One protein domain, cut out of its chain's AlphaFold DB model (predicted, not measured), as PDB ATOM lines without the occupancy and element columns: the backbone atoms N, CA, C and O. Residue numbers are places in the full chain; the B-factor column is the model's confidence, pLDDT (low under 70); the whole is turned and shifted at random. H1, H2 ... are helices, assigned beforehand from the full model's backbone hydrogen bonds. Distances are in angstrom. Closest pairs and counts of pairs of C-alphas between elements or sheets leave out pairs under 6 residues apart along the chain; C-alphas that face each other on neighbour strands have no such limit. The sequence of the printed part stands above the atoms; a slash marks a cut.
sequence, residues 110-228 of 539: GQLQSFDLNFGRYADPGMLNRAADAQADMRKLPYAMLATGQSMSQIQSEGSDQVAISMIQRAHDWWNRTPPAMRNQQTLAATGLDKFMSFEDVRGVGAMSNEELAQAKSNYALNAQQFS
ATOM      1  N   GLY A 110     -21.850 -14.548  15.863       65.44
ATOM      2  CA  GLY A 110     -20.411 -14.428  15.620       65.44
ATOM      3  C   GLY A 110     -19.849 -13.071  16.048       65.44
ATOM      4  O   GLY A 110     -18.773 -13.018  16.637       65.44
ATOM      5  N   GLN A 111     -20.596 -11.983  15.836       78.12
ATOM      6  CA  GLN A 111     -20.229 -10.655  16.341       78.12
ATOM      7  C   GLN A 111     -20.266 -10.594  17.871       78.12
ATOM      8  O   GLN A 111     -19.341 -10.039  18.454       78.12
ATOM      9  N   LEU A 112     -21.267 -11.198  18.523       75.88
ATOM     10  CA  LEU A 112     -21.347 -11.263  19.989       75.88
ATOM     11  C   LEU A 112     -20.148 -12.027  20.579       75.88
ATOM     12  O   LEU A 112     -19.449 -11.510  21.445       75.88
ATOM     13  N   GLN A 113     -19.852 -13.219  20.053       71.94
ATOM     14  CA  GLN A 113     -18.714 -14.030  20.506       71.94
ATOM     15  C   GLN A 113     -17.367 -13.363  20.218       71.94
ATOM     16  O   GLN A 113     -16.447 -13.433  21.031       71.94
ATOM     17  N   SER A 114     -17.242 -12.703  19.066       74.56
ATOM     18  CA  SER A 114     -16.047 -11.935  18.721       74.56
ATOM     19  C   SER A 114     -15.853 -10.747  19.662       74.56
ATOM     20  O   SER A 114     -14.725 -10.455  20.065       74.56
ATOM     21  N   PHE A 115     -16.940 -10.077  20.041       81.31
ATOM     22  CA  PHE A 115     -16.902  -8.961  20.973       81.31
ATOM     23  C   PHE A 115     -16.448  -9.421  22.364       81.31
ATOM     24  O   PHE A 115     -15.477  -8.883  22.892       81.31
ATOM     25  N   ASP A 116     -17.061 -10.475  22.906       77.31
ATOM     26  CA  ASP A 116     -16.690 -11.039  24.210       77.31
ATOM     27  C   ASP A 116     -15.235 -11.533  24.232       77.31
ATOM     28  O   ASP A 116     -14.508 -11.303  25.199       77.31
ATOM     29  N   LEU A 117     -14.773 -12.166  23.149       74.00
ATOM     30  CA  LEU A 117     -13.409 -12.689  23.051       74.00
ATOM     31  C   LEU A 117     -12.343 -11.584  23.029       74.00
ATOM     32  O   LEU A 117     -11.270 -11.762  23.605       74.00
ATOM     33  N   ASN A 118     -12.611 -10.474  22.339       80.19
ATOM     34  CA  ASN A 118     -11.614  -9.426  22.107       80.19
ATOM     35  C   ASN A 118     -11.709  -8.263  23.105       80.19
ATOM     36  O   ASN A 118     -10.690  -7.654  23.423       80.19
ATOM     37  N   PHE A 119     -12.904  -7.971  23.624       80.94
ATOM     38  CA  PHE A 119     -13.156  -6.839  24.519       80.94
ATOM     39  C   PHE A 119     -13.646  -7.252  25.910       80.94
ATOM     40  O   PHE A 119     -13.474  -6.477  26.848       80.94
ATOM     41  N   GLY A 120     -14.162  -8.472  26.097       76.81
ATOM     42  CA  GLY A 120     -14.778  -8.915  27.359       76.81
ATOM     43  C   GLY A 120     -13.834  -8.990  28.566       76.81
ATOM     44  O   GLY A 120     -14.287  -9.067  29.704       76.81
ATOM     45  N   ARG A 121     -12.513  -8.937  28.351       75.44
ATOM     46  CA  ARG A 121     -11.522  -8.808  29.436       75.44
ATOM     47  C   ARG A 121     -11.424  -7.381  29.996       75.44
ATOM     48  O   ARG A 121     -10.942  -7.213  31.112       75.44
ATOM     49  N   TYR A 122     -11.833  -6.379  29.222       74.69
ATOM     50  CA  TYR A 122     -11.577  -4.960  29.494       74.69
ATOM     51  C   TYR A 122     -12.854  -4.121  29.578       74.69
ATOM     52  O   TYR A 122     -12.839  -3.063  30.198       74.69
ATOM     53  N   ALA A 123     -13.946  -4.589  28.975       70.62
ATOM     54  CA  ALA A 123     -15.251  -3.955  29.010       70.62
ATOM     55  C   ALA A 123     -16.334  -4.989  29.343       70.62
ATOM     56  O   ALA A 123     -16.320  -6.107  28.823       70.62
ATOM     57  N   ASP A 124     -17.278  -4.599  30.199       74.38
ATOM     58  CA  ASP A 124     -18.430  -5.415  30.583       74.38
ATOM     59  C   ASP A 124     -19.238  -5.914  29.357       74.38
ATOM     60  O   ASP A 124     -19.619  -5.102  28.507       74.38
ATOM     61  N   PRO A 125     -19.598  -7.212  29.280       62.16
ATOM     62  CA  PRO A 125     -20.458  -7.757  28.219       62.16
ATOM     63  C   PRO A 125     -21.820  -7.051  28.087       62.16
ATOM     64  O   PRO A 125     -22.432  -7.030  27.016       62.16
ATOM     65  N   GLY A 126     -22.305  -6.413  29.160       74.50
ATOM     66  CA  GLY A 126     -23.507  -5.578  29.143       74.50
ATOM     67  C   GLY A 126     -23.392  -4.312  28.284       74.50
ATOM     68  O   GLY A 126     -24.409  -3.674  28.010       74.50
ATOM     69  N   MET A 127     -22.198  -3.950  27.813       80.62
ATOM     70  CA  MET A 127     -21.973  -2.755  27.001       80.62
ATOM     71  C   MET A 127     -22.640  -2.839  25.622       80.62
ATOM     72  O   MET A 127     -23.157  -1.833  25.143       80.62
ATOM     73  N   LEU A 128     -22.741  -4.035  25.030       84.19
ATOM     74  CA  LEU A 128     -23.524  -4.251  23.807       84.19
ATOM     75  C   LEU A 128     -25.020  -3.997  24.030       84.19
ATOM     76  O   LEU A 128     -25.670  -3.369  23.198       84.19
ATOM     77  N   ASN A 129     -25.561  -4.423  25.179       84.75
ATOM     78  CA  ASN A 129     -26.950  -4.124  25.543       84.75
ATOM     79  C   ASN A 129     -27.151  -2.619  25.727       84.75
ATOM     80  O   ASN A 129     -28.123  -2.067  25.231       84.75
ATOM     81  N   ARG A 130     -26.212  -1.936  26.392       87.31
ATOM     82  CA  ARG A 130     -26.298  -0.486  26.609       87.31
ATOM     83  C   ARG A 130     -26.157   0.308  25.308       87.31
ATOM     84  O   ARG A 130     -26.842   1.316  25.164       87.31
ATOM     85  N   ALA A 131     -25.335  -0.150  24.363       86.81
ATOM     86  CA  ALA A 131     -25.229   0.431  23.026       86.81
ATOM     87  C   ALA A 131     -26.528   0.240  22.225       86.81
ATOM     88  O   ALA A 131     -27.072   1.215  21.710       86.81
ATOM     89  N   ALA A 132     -27.080  -0.978  22.206       86.44
ATOM     90  CA  ALA A 132     -28.358  -1.272  21.557       86.44
ATOM     91  C   ALA A 132     -29.523  -0.468  22.170       86.44
ATOM     92  O   ALA A 132     -30.336   0.111  21.450       86.44
ATOM     93  N   ASP A 133     -29.562  -0.347  23.499       86.69
ATOM     94  CA  ASP A 133     -30.528   0.490  24.216       86.69
ATOM     95  C   ASP A 133     -30.395   1.974  23.847       86.69
ATOM     96  O   ASP A 133     -31.397   2.685  23.789       86.69
ATOM     97  N   ALA A 134     -29.171   2.465  23.627       85.88
ATOM     98  CA  ALA A 134     -28.926   3.849  23.224       85.88
ATOM     99  C   ALA A 134     -29.427   4.137  21.807       85.88
ATOM    100  O   ALA A 134     -29.910   5.235  21.539       85.88
ATOM    101  N   GLN A 135     -29.312   3.150  20.916       84.62
ATOM    102  CA  GLN A 135     -29.834   3.226  19.553       84.62
ATOM    103  C   GLN A 135     -31.370   3.195  19.534       84.62
ATOM    104  O   GLN A 135     -31.983   3.876  18.714       84.62
ATOM    105  N   ALA A 136     -31.990   2.438  20.446       83.94
ATOM    106  CA  ALA A 136     -33.443   2.297  20.535       83.94
ATOM    107  C   ALA A 136     -34.143   3.439  21.306       83.94
ATOM    108  O   ALA A 136     -35.285   3.776  20.992       83.94
ATOM    109  N   ASP A 137     -33.494   4.039  22.312       86.31
ATOM    110  CA  ASP A 137     -34.072   5.106  23.142       86.31
ATOM    111  C   ASP A 137     -33.543   6.496  22.747       86.31
ATOM    112  O   ASP A 137     -32.430   6.893  23.101       86.31
ATOM    113  N   MET A 138     -34.401   7.291  22.095       79.50
ATOM    114  CA  MET A 138     -34.124   8.679  21.683       79.50
ATOM    115  C   MET A 138     -33.648   9.585  22.834       79.50
ATOM    116  O   MET A 138     -32.975  10.583  22.585       79.50
ATOM    117  N   ARG A 139     -33.956   9.254  24.096       86.69
ATOM    118  CA  ARG A 139     -33.507  10.019  25.275       86.69
ATOM    119  C   ARG A 139     -32.053   9.734  25.646       86.69
ATOM    120  O   ARG A 139     -31.402  10.576  26.258       86.69
ATOM    121  N   LYS A 140     -31.538   8.552  25.295       87.38
ATOM    122  CA  LYS A 140     -30.149   8.134  25.546       87.38
ATOM    123  C   LYS A 140     -29.212   8.522  24.401       87.38
ATOM    124  O   LYS A 140     -28.002   8.608  24.599       87.38
ATOM    125  N   LEU A 141     -29.773   8.803  23.230       86.19
ATOM    126  CA  LEU A 141     -29.034   9.096  22.010       86.19
ATOM    127  C   LEU A 141     -28.112  10.331  22.097       86.19
ATOM    128  O   LEU A 141     -26.978  10.219  21.638       86.19
ATOM    129  N   PRO A 142     -28.479  11.457  22.749       91.12
ATOM    130  CA  PRO A 142     -27.545  12.571  22.945       91.12
ATOM    131  C   PRO A 142     -26.310  12.180  23.765       91.12
ATOM    132  O   PRO A 142     -25.200  12.611  23.468       91.12
ATOM    133  N   TYR A 143     -26.481  11.317  24.772       89.88
ATOM    134  CA  TYR A 143     -25.362  10.798  25.558       89.88
ATOM    135  C   TYR A 143     -24.509   9.830  24.739       89.88
ATOM    136  O   TYR A 143     -23.289   9.865  24.857       89.88
ATOM    137  N   ALA A 144     -25.122   9.009  23.882       89.69
ATOM    138  CA  ALA A 144     -24.390   8.143  22.963       89.69
ATOM    139  C   ALA A 144     -23.561   8.959  21.958       89.69
ATOM    140  O   ALA A 144     -22.402   8.628  21.740       89.69
ATOM    141  N   MET A 145     -24.102  10.064  21.428       93.00
ATOM    142  CA  MET A 145     -23.370  10.998  20.558       93.00
ATOM    143  C   MET A 145     -22.140  11.593  21.247       93.00
ATOM    144  O   MET A 145     -21.076  11.681  20.639       93.00
ATOM    145  N   LEU A 146     -22.252  11.961  22.526       91.56
ATOM    146  CA  LEU A 146     -21.108  12.426  23.315       91.56
ATOM    147  C   LEU A 146     -20.094  11.296  23.571       91.56
ATOM    148  O   LEU A 146     -18.889  11.496  23.401       91.56
ATOM    149  N   ALA A 147     -20.595  10.108  23.920       91.50
ATOM    150  CA  ALA A 147     -19.799   8.943  24.296       91.50
ATOM    151  C   ALA A 147     -19.052   8.305  23.117       91.50
ATOM    152  O   ALA A 147     -18.005   7.700  23.327       91.50
ATOM    153  N   THR A 148     -19.549   8.432  21.887       92.94
ATOM    154  CA  THR A 148     -18.873   7.929  20.678       92.94
ATOM    155  C   THR A 148     -18.205   9.034  19.865       92.94
ATOM    156  O   THR A 148     -17.284   8.755  19.102       92.94
ATOM    157  N   GLY A 149     -18.644  10.288  20.014       91.19
ATOM    158  CA  GLY A 149     -18.259  11.390  19.131       91.19
ATOM    159  C   GLY A 149     -18.893  11.311  17.737       91.19
ATOM    160  O   GLY A 149     -18.425  11.989  16.824       91.19
ATOM    161  N   GLN A 150     -19.920  10.478  17.554       93.12
ATOM    162  CA  GLN A 150     -20.598  10.274  16.274       93.12
ATOM    163  C   GLN A 150     -21.900  11.080  16.188       93.12
ATOM    164  O   GLN A 150     -22.517  11.443  17.191       93.12
ATOM    165  N   SER A 151     -22.345  11.339  14.958       92.56
ATOM    166  CA  SER A 151     -23.662  11.923  14.697       92.56
ATOM    167  C   SER A 151     -24.797  10.933  14.984       92.56
ATOM    168  O   SER A 151     -24.619   9.715  14.940       92.56
ATOM    169  N   MET A 152     -25.998  11.471  15.207       87.88
ATOM    170  CA  MET A 152     -27.226  10.694  15.409       87.88
ATOM    171  C   MET A 152     -27.449   9.658  14.293       87.88
ATOM    172  O   MET A 152     -27.756   8.503  14.570       87.88
ATOM    173  N   SER A 153     -27.237  10.061  13.036       86.94
ATOM    174  CA  SER A 153     -27.413   9.196  11.867       86.94
ATOM    175  C   SER A 153     -26.395   8.059  11.810       86.94
ATOM    176  O   SER A 153     -26.762   6.946  11.453       86.94
ATOM    177  N   GLN A 154     -25.135   8.313  12.188       87.88
ATOM    178  CA  GLN A 154     -24.094   7.278  12.220       87.88
ATOM    179  C   GLN A 154     -24.429   6.207  13.256       87.88
ATOM    180  O   GLN A 154     -24.485   5.027  12.917       87.88
ATOM    181  N   ILE A 155     -24.781   6.633  14.474       87.12
ATOM    182  CA  ILE A 155     -25.145   5.729  15.571       87.12
ATOM    183  C   ILE A 155     -26.349   4.865  15.198       87.12
ATOM    184  O   ILE A 155     -26.371   3.690  15.530       87.12
ATOM    185  N   GLN A 156     -27.346   5.405  14.495       84.25
ATOM    186  CA  GLN A 156     -28.521   4.630  14.078       84.25
ATOM    187  C   GLN A 156     -28.249   3.673  12.906       84.25
ATOM    188  O   GLN A 156     -28.950   2.673  12.772       84.25
ATOM    189  N   SER A 157     -27.270   3.980  12.050       82.12
ATOM    190  CA  SER A 157     -26.933   3.165  10.873       82.12
ATOM    191  C   SER A 157     -25.958   2.018  11.158       82.12
ATOM    192  O   SER A 157     -25.878   1.066  10.383       82.12
ATOM    193  N   GLU A 158     -25.203   2.117  12.248       85.38
ATOM    194  CA  GLU A 158     -24.190   1.145  12.641       85.38
ATOM    195  C   GLU A 158     -24.784   0.003  13.483       85.38
ATOM    196  O   GLU A 158     -25.812   0.150  14.141       85.38
ATOM    197  N   GLY A 159     -24.130  -1.161  13.488       85.12
ATOM    198  CA  GLY A 159     -24.462  -2.217  14.446       85.12
ATOM    199  C   GLY A 159     -24.108  -1.789  15.875       85.12
ATOM    200  O   GLY A 159     -23.172  -1.010  16.082       85.12
ATOM    201  N   SER A 160     -24.835  -2.292  16.876       87.38
ATOM    202  CA  SER A 160     -24.570  -1.948  18.285       87.38
ATOM    203  C   SER A 160     -23.155  -2.333  18.731       87.38
ATOM    204  O   SER A 160     -22.594  -1.696  19.620       87.38
ATOM    205  N   ASP A 161     -22.544  -3.320  18.069       87.06
ATOM    206  CA  ASP A 161     -21.138  -3.694  18.179       87.06
ATOM    207  C   ASP A 161     -20.188  -2.565  17.774       87.06
ATOM    208  O   ASP A 161     -19.222  -2.296  18.486       87.06
ATOM    209  N   GLN A 162     -20.460  -1.867  16.673       89.19
ATOM    210  CA  GLN A 162     -19.622  -0.761  16.201       89.19
ATOM    211  C   GLN A 162     -19.786   0.485  17.076       89.19
ATOM    212  O   GLN A 162     -18.798   1.142  17.417       89.19
ATOM    213  N   VAL A 163     -21.012   0.748  17.534       90.75
ATOM    214  CA  VAL A 163     -21.300   1.800  18.518       90.75
ATOM    215  C   VAL A 163     -20.550   1.520  19.826       90.75
ATOM    216  O   VAL A 163     -19.862   2.391  20.356       90.75
ATOM    217  N   ALA A 164     -20.598   0.277  20.306       91.31
ATOM    218  CA  ALA A 164     -19.858  -0.186  21.474       91.31
ATOM    219  C   ALA A 164     -18.330  -0.040  21.311       91.31
ATOM    220  O   ALA A 164     -17.654   0.508  22.183       91.31
ATOM    221  N   ILE A 165     -17.766  -0.473  20.180       90.88
ATOM    222  CA  ILE A 165     -16.328  -0.335  19.886       90.88
ATOM    223  C   ILE A 165     -15.906   1.144  19.828       90.88
ATOM    224  O   ILE A 165     -14.800   1.491  20.254       90.88
ATOM    225  N   SER A 166     -16.781   2.027  19.346       92.50
ATOM    226  CA  SER A 166     -16.547   3.474  19.324       92.50
ATOM    227  C   SER A 166     -16.545   4.081  20.729       92.50
ATOM    228  O   SER A 166     -15.677   4.900  21.033       92.50
ATOM    229  N   MET A 167     -17.429   3.624  21.625       93.00
ATOM    230  CA  MET A 167     -17.395   4.001  23.048       93.00
ATOM    231  C   MET A 167     -16.094   3.544  23.723       93.00
ATOM    232  O   MET A 167     -15.461   4.335  24.421       93.00
ATOM    233  N   ILE A 168     -15.632   2.312  23.458       92.44
ATOM    234  CA  ILE A 168     -14.338   1.799  23.954       92.44
ATOM    235  C   ILE A 168     -13.184   2.674  23.461       92.44
ATOM    236  O   ILE A 168     -12.324   3.066  24.248       92.44
ATOM    237  N   GLN A 169     -13.168   3.028  22.173       92.81
ATOM    238  CA  GLN A 169     -12.145   3.921  21.627       92.81
ATOM    239  C   GLN A 169     -12.156   5.278  22.328       92.81
ATOM    240  O   GLN A 169     -11.104   5.799  22.690       92.81
ATOM    241  N   ARG A 170     -13.343   5.843  22.557       94.44
ATOM    242  CA  ARG A 170     -13.472   7.143  23.207       94.44
ATOM    243  C   ARG A 170     -13.040   7.105  24.669       94.44
ATOM    244  O   ARG A 170     -12.405   8.058  25.122       94.44
ATOM    245  N   ALA A 171     -13.344   6.020  25.381       94.06
ATOM    246  CA  ALA A 171     -12.896   5.777  26.748       94.06
ATOM    247  C   ALA A 171     -11.368   5.672  26.831       94.06
ATOM    248  O   ALA A 171     -10.754   6.329  27.675       94.06
ATOM    249  N   HIS A 172     -10.759   4.924  25.908       95.06
ATOM    250  CA  HIS A 172      -9.305   4.821  25.774       95.06
ATOM    251  C   HIS A 172      -8.654   6.187  25.529       95.06
ATOM    252  O   HIS A 172      -7.758   6.602  26.269       95.06
ATOM    253  N   ASP A 173      -9.161   6.934  24.544       94.56
ATOM    254  CA  ASP A 173      -8.669   8.269  24.203       94.56
ATOM    255  C   ASP A 173      -8.818   9.252  25.368       94.56
ATOM    256  O   ASP A 173      -7.914  10.041  25.643       94.56
ATOM    257  N   TRP A 174      -9.958   9.225  26.064       94.88
ATOM    258  CA  TRP A 174     -10.192  10.085  27.220       94.88
ATOM    259  C   TRP A 174      -9.209   9.778  28.346       94.88
ATOM    260  O   TRP A 174      -8.605  10.708  28.880       94.88
ATOM    261  N   TRP A 175      -8.996   8.503  28.674       94.75
ATOM    262  CA  TRP A 175      -8.062   8.107  29.726       94.75
ATOM    263  C   TRP A 175      -6.643   8.595  29.423       94.75
ATOM    264  O   TRP A 175      -5.998   9.207  30.276       94.75
ATOM    265  N   ASN A 176      -6.180   8.405  28.187       93.50
ATOM    266  CA  ASN A 176      -4.818   8.753  27.789       93.50
ATOM    267  C   ASN A 176      -4.592  10.259  27.586       93.50
ATOM    268  O   ASN A 176      -3.475  10.734  27.786       93.50
ATOM    269  N   ARG A 177      -5.635  11.031  27.255       93.12
ATOM    270  CA  ARG A 177      -5.547  12.497  27.082       93.12
ATOM    271  C   ARG A 177      -5.869  13.288  28.349       93.12
ATOM    272  O   ARG A 177      -5.518  14.462  28.433       93.12
ATOM    273  N   THR A 178      -6.527  12.674  29.330       93.38
ATOM    274  CA  THR A 178      -6.894  13.333  30.590       93.38
ATOM    275  C   THR A 178      -5.767  13.174  31.614       93.38
ATOM    276  O   THR A 178      -5.400  12.035  31.934       93.38
ATOM    277  N   PRO A 179      -5.226  14.274  32.173       94.38
ATOM    278  CA  PRO A 179      -4.233  14.213  33.244       94.38
ATOM    279  C   PRO A 179      -4.727  13.386  34.442       94.38
ATOM    280  O   PRO A 179      -5.903  13.504  34.791       94.38
ATOM    281  N   PRO A 180      -3.868  12.602  35.127       92.88
ATOM    282  CA  PRO A 180      -4.288  11.718  36.221       92.88
ATOM    283  C   PRO A 180      -5.109  12.403  37.324       92.88
ATOM    284  O   PRO A 180      -6.099  11.841  37.779       92.88
ATOM    285  N   ALA A 181      -4.763  13.644  37.688       92.75
ATOM    286  CA  ALA A 181      -5.491  14.435  38.688       92.75
ATOM    287  C   ALA A 181      -6.941  14.771  38.278       92.75
ATOM    288  O   ALA A 181      -7.782  15.047  39.128       92.75
ATOM    289  N   MET A 182      -7.237  14.734  36.978       91.81
ATOM    290  CA  MET A 182      -8.556  15.004  36.415       91.81
ATOM    291  C   MET A 182      -9.302  13.732  36.008       91.81
ATOM    292  O   MET A 182     -10.384  13.845  35.450       91.81
ATOM    293  N   ARG A 183      -8.788  12.522  36.269       93.31
ATOM    294  CA  ARG A 183      -9.505  11.266  35.981       93.31
ATOM    295  C   ARG A 183     -10.452  10.936  37.134       93.31
ATOM    296  O   ARG A 183     -10.120  10.148  38.012       93.31
ATOM    297  N   ASN A 184     -11.623  11.564  37.149       92.31
ATOM    298  CA  ASN A 184     -12.650  11.343  38.164       92.31
ATOM    299  C   ASN A 184     -14.040  11.219  37.515       92.31
ATOM    300  O   ASN A 184     -14.197  11.373  36.306       92.31
ATOM    301  N   GLN A 185     -15.061  10.901  38.313       89.44
ATOM    302  CA  GLN A 185     -16.417  10.685  37.794       89.44
ATOM    303  C   GLN A 185     -17.032  11.945  37.169       89.44
ATOM    304  O   GLN A 185     -17.783  11.836  36.205       89.44
ATOM    305  N   GLN A 186     -16.704  13.135  37.678       89.69
ATOM    306  CA  GLN A 186     -17.273  14.392  37.192       89.69
ATOM    307  C   GLN A 186     -16.765  14.735  35.788       89.69
ATOM    308  O   GLN A 186     -17.541  15.121  34.915       89.69
ATOM    309  N   THR A 187     -15.469  14.556  35.546       90.88
ATOM    310  CA  THR A 187     -14.862  14.772  34.227       90.88
ATOM    311  C   THR A 187     -15.209  13.660  33.240       90.88
ATOM    312  O   THR A 187     -15.328  13.931  32.046       90.88
ATOM    313  N   LEU A 188     -15.435  12.431  33.719       92.06
ATOM    314  CA  LEU A 188     -15.959  11.345  32.892       92.06
ATOM    315  C   LEU A 188     -17.410  11.617  32.468       92.06
ATOM    316  O   LEU A 188     -17.745  11.430  31.299       92.06
ATOM    317  N   ALA A 189     -18.258  12.119  33.369       90.62
ATOM    318  CA  ALA A 189     -19.660  12.422  33.074       90.62
ATOM    319  C   ALA A 189     -19.830  13.470  31.959       90.62
ATOM    320  O   ALA A 189     -20.777  13.403  31.179       90.62
ATOM    321  N   ALA A 190     -18.873  14.391  31.813       89.81
ATOM    322  CA  ALA A 190     -18.862  15.362  30.718       89.81
ATOM    323  C   ALA A 190     -18.711  14.717  29.324       89.81
ATOM    324  O   ALA A 190     -19.044  15.336  28.316       89.81
ATOM    325  N   THR A 191     -18.219  13.476  29.255       91.69
ATOM    326  CA  THR A 191     -18.073  12.726  27.998       91.69
ATOM    327  C   THR A 191     -19.297  11.882  27.648       91.69
ATOM    328  O   THR A 191     -19.346  11.322  26.561       91.69
ATOM    329  N   GLY A 192     -20.260  11.729  28.563       90.25
ATOM    330  CA  GLY A 192     -21.393  10.812  28.404       90.25
ATOM    331  C   GLY A 192     -21.045   9.321  28.529       90.25
ATOM    332  O   GLY A 192     -21.959   8.498  28.573       90.25
ATOM    333  N   LEU A 193     -19.759   8.949  28.630       92.00
ATOM    334  CA  LEU A 193     -19.318   7.559  28.811       92.00
ATOM    335  C   LEU A 193     -19.822   6.949  30.127       92.00
ATOM    336  O   LEU A 193     -20.057   5.744  30.179       92.00
ATOM    337  N   ASP A 194     -20.060   7.768  31.157       91.44
ATOM    338  CA  ASP A 194     -20.592   7.343  32.461       91.44
ATOM    339  C   ASP A 194     -21.975   6.674  32.366       91.44
ATOM    340  O   ASP A 194     -22.365   5.919  33.255       91.44
ATOM    341  N   LYS A 195     -22.726   6.932  31.286       90.12
ATOM    342  CA  LYS A 195     -24.028   6.299  31.026       90.12
ATOM    343  C   LYS A 195     -23.918   4.895  30.432       90.12
ATOM    344  O   LYS A 195     -24.903   4.157  30.452       90.12
ATOM    345  N   PHE A 196     -22.746   4.520  29.918       88.56
ATOM    346  CA  PHE A 196     -22.534   3.282  29.162       88.56
ATOM    347  C   PHE A 196     -21.422   2.398  29.731       88.56
ATOM    348  O   PHE A 196     -21.398   1.198  29.452       88.56
ATOM    349  N   MET A 197     -20.519   2.957  30.531       88.88
ATOM    350  CA  MET A 197     -19.347   2.275  31.072       88.88
ATOM    351  C   MET A 197     -19.119   2.724  32.513       88.88
ATOM    352  O   MET A 197     -19.266   3.907  32.834       88.88
ATOM    353  N   SER A 198     -18.744   1.797  33.392       90.12
ATOM    354  CA  SER A 198     -18.299   2.180  34.728       90.12
ATOM    355  C   SER A 198     -16.936   2.873  34.650       90.12
ATOM    356  O   SER A 198     -16.171   2.688  33.703       90.12
ATOM    357  N   PHE A 199     -16.590   3.654  35.676       89.56
ATOM    358  CA  PHE A 199     -15.247   4.235  35.768       89.56
ATOM    359  C   PHE A 199     -14.151   3.150  35.756       89.56
ATOM    360  O   PHE A 199     -13.060   3.379  35.236       89.56
ATOM    361  N   GLU A 200     -14.456   1.957  36.280       88.56
ATOM    362  CA  GLU A 200     -13.561   0.799  36.250       88.56
ATOM    363  C   GLU A 200     -13.369   0.255  34.830       88.56
ATOM    364  O   GLU A 200     -12.235  -0.002  34.438       88.56
ATOM    365  N   ASP A 201     -14.435   0.160  34.032       88.19
ATOM    366  CA  ASP A 201     -14.341  -0.248  32.622       88.19
ATOM    367  C   ASP A 201     -13.499   0.753  31.820       88.19
ATOM    368  O   ASP A 201     -12.630   0.374  31.040       88.19
ATOM    369  N   VAL A 202     -13.702   2.056  32.053       91.50
ATOM    370  CA  VAL A 202     -12.923   3.121  31.399       91.50
ATOM    371  C   VAL A 202     -11.449   3.046  31.795       91.50
ATOM    372  O   VAL A 202     -10.577   3.241  30.950       91.50
ATOM    373  N   ARG A 203     -11.152   2.717  33.057       90.12
ATOM    374  CA  ARG A 203      -9.785   2.458  33.525       90.12
ATOM    375  C   ARG A 203      -9.186   1.211  32.873       90.12
ATOM    376  O   ARG A 203      -8.039   1.262  32.437       90.12
ATOM    377  N   GLY A 204      -9.940   0.115  32.812       88.94
ATOM    378  CA  GLY A 204      -9.511  -1.156  32.228       88.94
ATOM    379  C   GLY A 204      -9.186  -1.028  30.742       88.94
ATOM    380  O   GLY A 204      -8.122  -1.458  30.305       88.94
ATOM    381  N   VAL A 205     -10.056  -0.352  29.992       88.00
ATOM    382  CA  VAL A 205      -9.828  -0.011  28.584       88.00
ATOM    383  C   VAL A 205      -8.679   0.985  28.438       88.00
ATOM    384  O   VAL A 205      -7.805   0.797  27.600       88.00
ATOM    385  N   GLY A 206      -8.634   2.032  29.263       89.06
ATOM    386  CA  GLY A 206      -7.593   3.058  29.211       89.06
ATOM    387  C   GLY A 206      -6.183   2.555  29.523       89.06
ATOM    388  O   GLY A 206      -5.210   3.177  29.104       89.06
ATOM    389  N   ALA A 207      -6.062   1.430  30.231       88.44
ATOM    390  CA  ALA A 207      -4.792   0.767  30.511       88.44
ATOM    391  C   ALA A 207      -4.227  -0.022  29.313       88.44
ATOM    392  O   ALA A 207      -3.066  -0.427  29.363       88.44
ATOM    393  N   MET A 208      -5.018  -0.246  28.258       88.06
ATOM    394  CA  MET A 208      -4.563  -0.926  27.044       88.06
ATOM    395  C   MET A 208      -3.597  -0.040  26.249       88.06
ATOM    396  O   MET A 208      -3.794   1.174  26.146       88.06
ATOM    397  N   SER A 209      -2.585  -0.633  25.613       91.19
ATOM    398  CA  SER A 209      -1.758   0.102  24.647       91.19
ATOM    399  C   SER A 209      -2.552   0.442  23.373       91.19
ATOM    400  O   SER A 209      -3.579  -0.175  23.071       91.19
ATOM    401  N   ASN A 210      -2.082   1.425  22.595       89.38
ATOM    402  CA  ASN A 210      -2.689   1.749  21.296       89.38
ATOM    403  C   ASN A 210      -2.649   0.541  20.345       89.38
ATOM    404  O   ASN A 210      -3.600   0.291  19.605       89.38
ATOM    405  N   GLU A 211      -1.559  -0.229  20.386       87.56
ATOM    406  CA  GLU A 211      -1.366  -1.446  19.602       87.56
ATOM    407  C   GLU A 211      -2.313  -2.558  20.056       87.56
ATOM    408  O   GLU A 211      -2.918  -3.213  19.211       87.56
ATOM    409  N   GLU A 212      -2.488  -2.753  21.366       85.50
ATOM    410  CA  GLU A 212      -3.420  -3.744  21.915       85.50
ATOM    411  C   GLU A 212      -4.866  -3.436  21.517       85.50
ATOM    412  O   GLU A 212      -5.601  -4.336  21.108       85.50
ATOM    413  N   LEU A 213      -5.273  -2.163  21.563       88.50
ATOM    414  CA  LEU A 213      -6.609  -1.748  21.140       88.50
ATOM    415  C   LEU A 213      -6.810  -1.902  19.625       88.50
ATOM    416  O   LEU A 213      -7.850  -2.399  19.184       88.50
ATOM    417  N   ALA A 214      -5.816  -1.527  18.815       86.81
ATOM    418  CA  ALA A 214      -5.859  -1.718  17.366       86.81
ATOM    419  C   ALA A 214      -5.915  -3.210  16.988       86.81
ATOM    420  O   ALA A 214      -6.688  -3.602  16.108       86.81
ATOM    421  N   GLN A 215      -5.155  -4.057  17.686       82.75
ATOM    422  CA  GLN A 215      -5.196  -5.509  17.520       82.75
ATOM    423  C   GLN A 215      -6.541  -6.091  17.956       82.75
ATOM    424  O   GLN A 215      -7.089  -6.909  17.224       82.75
ATOM    425  N   ALA A 216      -7.113  -5.655  19.082       81.19
ATOM    426  CA  ALA A 216      -8.430  -6.103  19.533       81.19
ATOM    427  C   ALA A 216      -9.526  -5.789  18.499       81.19
ATOM    428  O   ALA A 216     -10.351  -6.647  18.198       81.19
ATOM    429  N   LYS A 217      -9.487  -4.603  17.877       84.81
ATOM    430  CA  LYS A 217     -10.401  -4.210  16.788       84.81
ATOM    431  C   LYS A 217     -10.200  -5.015  15.502       84.81
ATOM    432  O   LYS A 217     -11.173  -5.446  14.887       84.81
ATOM    433  N   SER A 218      -8.951  -5.242  15.102       80.75
ATOM    434  CA  SER A 218      -8.626  -6.046  13.915       80.75
ATOM    435  C   SER A 218      -9.037  -7.512  14.103       80.75
ATOM    436  O   SER A 218      -9.747  -8.086  13.275       80.75
ATOM    437  N   ASN A 219      -8.682  -8.093  15.251       77.25
ATOM    438  CA  ASN A 219      -9.090  -9.437  15.639       77.25
ATOM    439  C   ASN A 219     -10.605  -9.534  15.778       77.25
ATOM    440  O   ASN A 219     -11.165 -10.561  15.425       77.25
ATOM    441  N   TYR A 220     -11.285  -8.484  16.241       80.81
ATOM    442  CA  TYR A 220     -12.740  -8.444  16.259       80.81
ATOM    443  C   TYR A 220     -13.336  -8.606  14.859       80.81
ATOM    444  O   TYR A 220     -14.192  -9.467  14.673       80.81
ATOM    445  N   ALA A 221     -12.873  -7.837  13.871       73.88
ATOM    446  CA  ALA A 221     -13.386  -7.918  12.503       73.88
ATOM    447  C   ALA A 221     -13.118  -9.298  11.875       73.88
ATOM    448  O   ALA A 221     -14.018  -9.914  11.300       73.88
ATOM    449  N   LEU A 222     -11.901  -9.821  12.060       62.72
ATOM    450  CA  LEU A 222     -11.502 -11.142  11.571       62.72
ATOM    451  C   LEU A 222     -12.290 -12.265  12.250       62.72
ATOM    452  O   LEU A 222     -12.811 -13.148  11.574       62.72
ATOM    453  N   ASN A 223     -12.423 -12.222  13.574       57.41
ATOM    454  CA  ASN A 223     -13.150 -13.222  14.348       57.41
ATOM    455  C   ASN A 223     -14.658 -13.116  14.115       57.41
ATOM    456  O   ASN A 223     -15.317 -14.140  14.033       57.41
ATOM    457  N   ALA A 224     -15.219 -11.920  13.928       63.41
ATOM    458  CA  ALA A 224     -16.629 -11.752  13.580       63.41
ATOM    459  C   ALA A 224     -16.928 -12.398  12.221       63.41
ATOM    460  O   ALA A 224     -17.934 -13.088  12.085       63.41
ATOM    461  N   GLN A 225     -16.022 -12.263  11.246       57.75
ATOM    462  CA  GLN A 225     -16.128 -12.919   9.942       57.75
ATOM    463  C   GLN A 225     -15.876 -14.437  10.014       57.75
ATOM    464  O   GLN A 225     -16.577 -15.206   9.359       57.75
ATOM    465  N   GLN A 226     -14.913 -14.892  10.823       50.34
ATOM    466  CA  GLN A 226     -14.593 -16.316  10.999       50.34
ATOM    467  C   GLN A 226     -15.648 -17.070  11.820       50.34
ATOM    468  O   GLN A 226     -15.958 -18.221  11.518       50.34
ATOM    469  N   PHE A 227     -16.221 -16.428  12.838       53.59
ATOM    470  CA  PHE A 227     -17.340 -16.941  13.629       53.59
ATOM    471  C   PHE A 227     -18.676 -16.772  12.900       53.59
ATOM    472  O   PHE A 227     -19.627 -17.489  13.200       53.59
ATOM    473  N   SER A 228     -18.734 -15.910  11.878       48.34
ATOM    474  CA  SER A 228     -19.800 -15.860  10.872       48.34
ATOM    475  C   SER A 228     -19.700 -17.037   9.885       48.34
ATOM    476  O   SER A 228     -19.820 -16.878   8.665       48.34
TER     477      SER A 228
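Overview. This is residues 110 to 228 of the 539 residues of the protein "Mannosyl-glycoprotein endo-beta-N-acetylglucosamidase" of Burkholderia lata (strain ATCC 17760 / DSM 23089 / LMG 22485 / NCIMB 9086 / R18194 / 383) (UniProt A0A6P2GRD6). A long helix, H5, runs through the core; H2 and H3 pack on one part of it, with H4 on H3, and H7 crosses it farther along. The other long helix, H8, runs back beside H5, paired with H1, while H6 lies off beyond H7. The printed part has 119 residues with eight named helices, H1 to H8 in order, and no named strand: all helix. It is compact, with a radius of gyration of the C-alphas of 13.6 A and spans of 42 by 33 by 20 A.

Arrangement. H1, residues 110 to 119, touches H8, residues 210 to 227, opposite ways at a shallow tilt of 22 degrees; the closest C-alphas, Gly 110 and Phe 227, are 4.4 A apart. With H5, residues 160 to 177, these form a bundle, three helices at shallow tilts to one another. H1 and H5 only just touch, with 3 pairs of C-alphas within 8 A, through residue 161 of H5 alone. H2, residues 126 to 136, touches residues 160 to 164 of H5; the closest C-alphas are Ala 132 and Ser 160, 5.1 A. H3, residues 141 to 148, touches H4, residues 152 to 157, about perpendicular at 80 degrees, closest at C-alphas Met 145 and Met 152, 6.4 A. H6, residues 185 to 189, touches no helix. H7, residues 199 to 206, touches H5 about perpendicular, 84 degrees, closest at C-alphas His 172 and Gly 206, 4.2 A. In each helix every O i to N i+4 pair is within hydrogen-bond range.

Along the chain. H1 begins at C-alpha 110 (-20.411, -14.428, 15.620). H5 is 25.5 A long and H8 25.0 A, ending at C-alpha 227 (-17.340, -16.941, 13.629).

Size, cuts and confidence. The farthest C-alphas, Ala 181 and Ser 228, are 43.5 A apart. The printed part has no cut and no long link. Residues 110, 125 and 222 to 228 have pLDDT under 70.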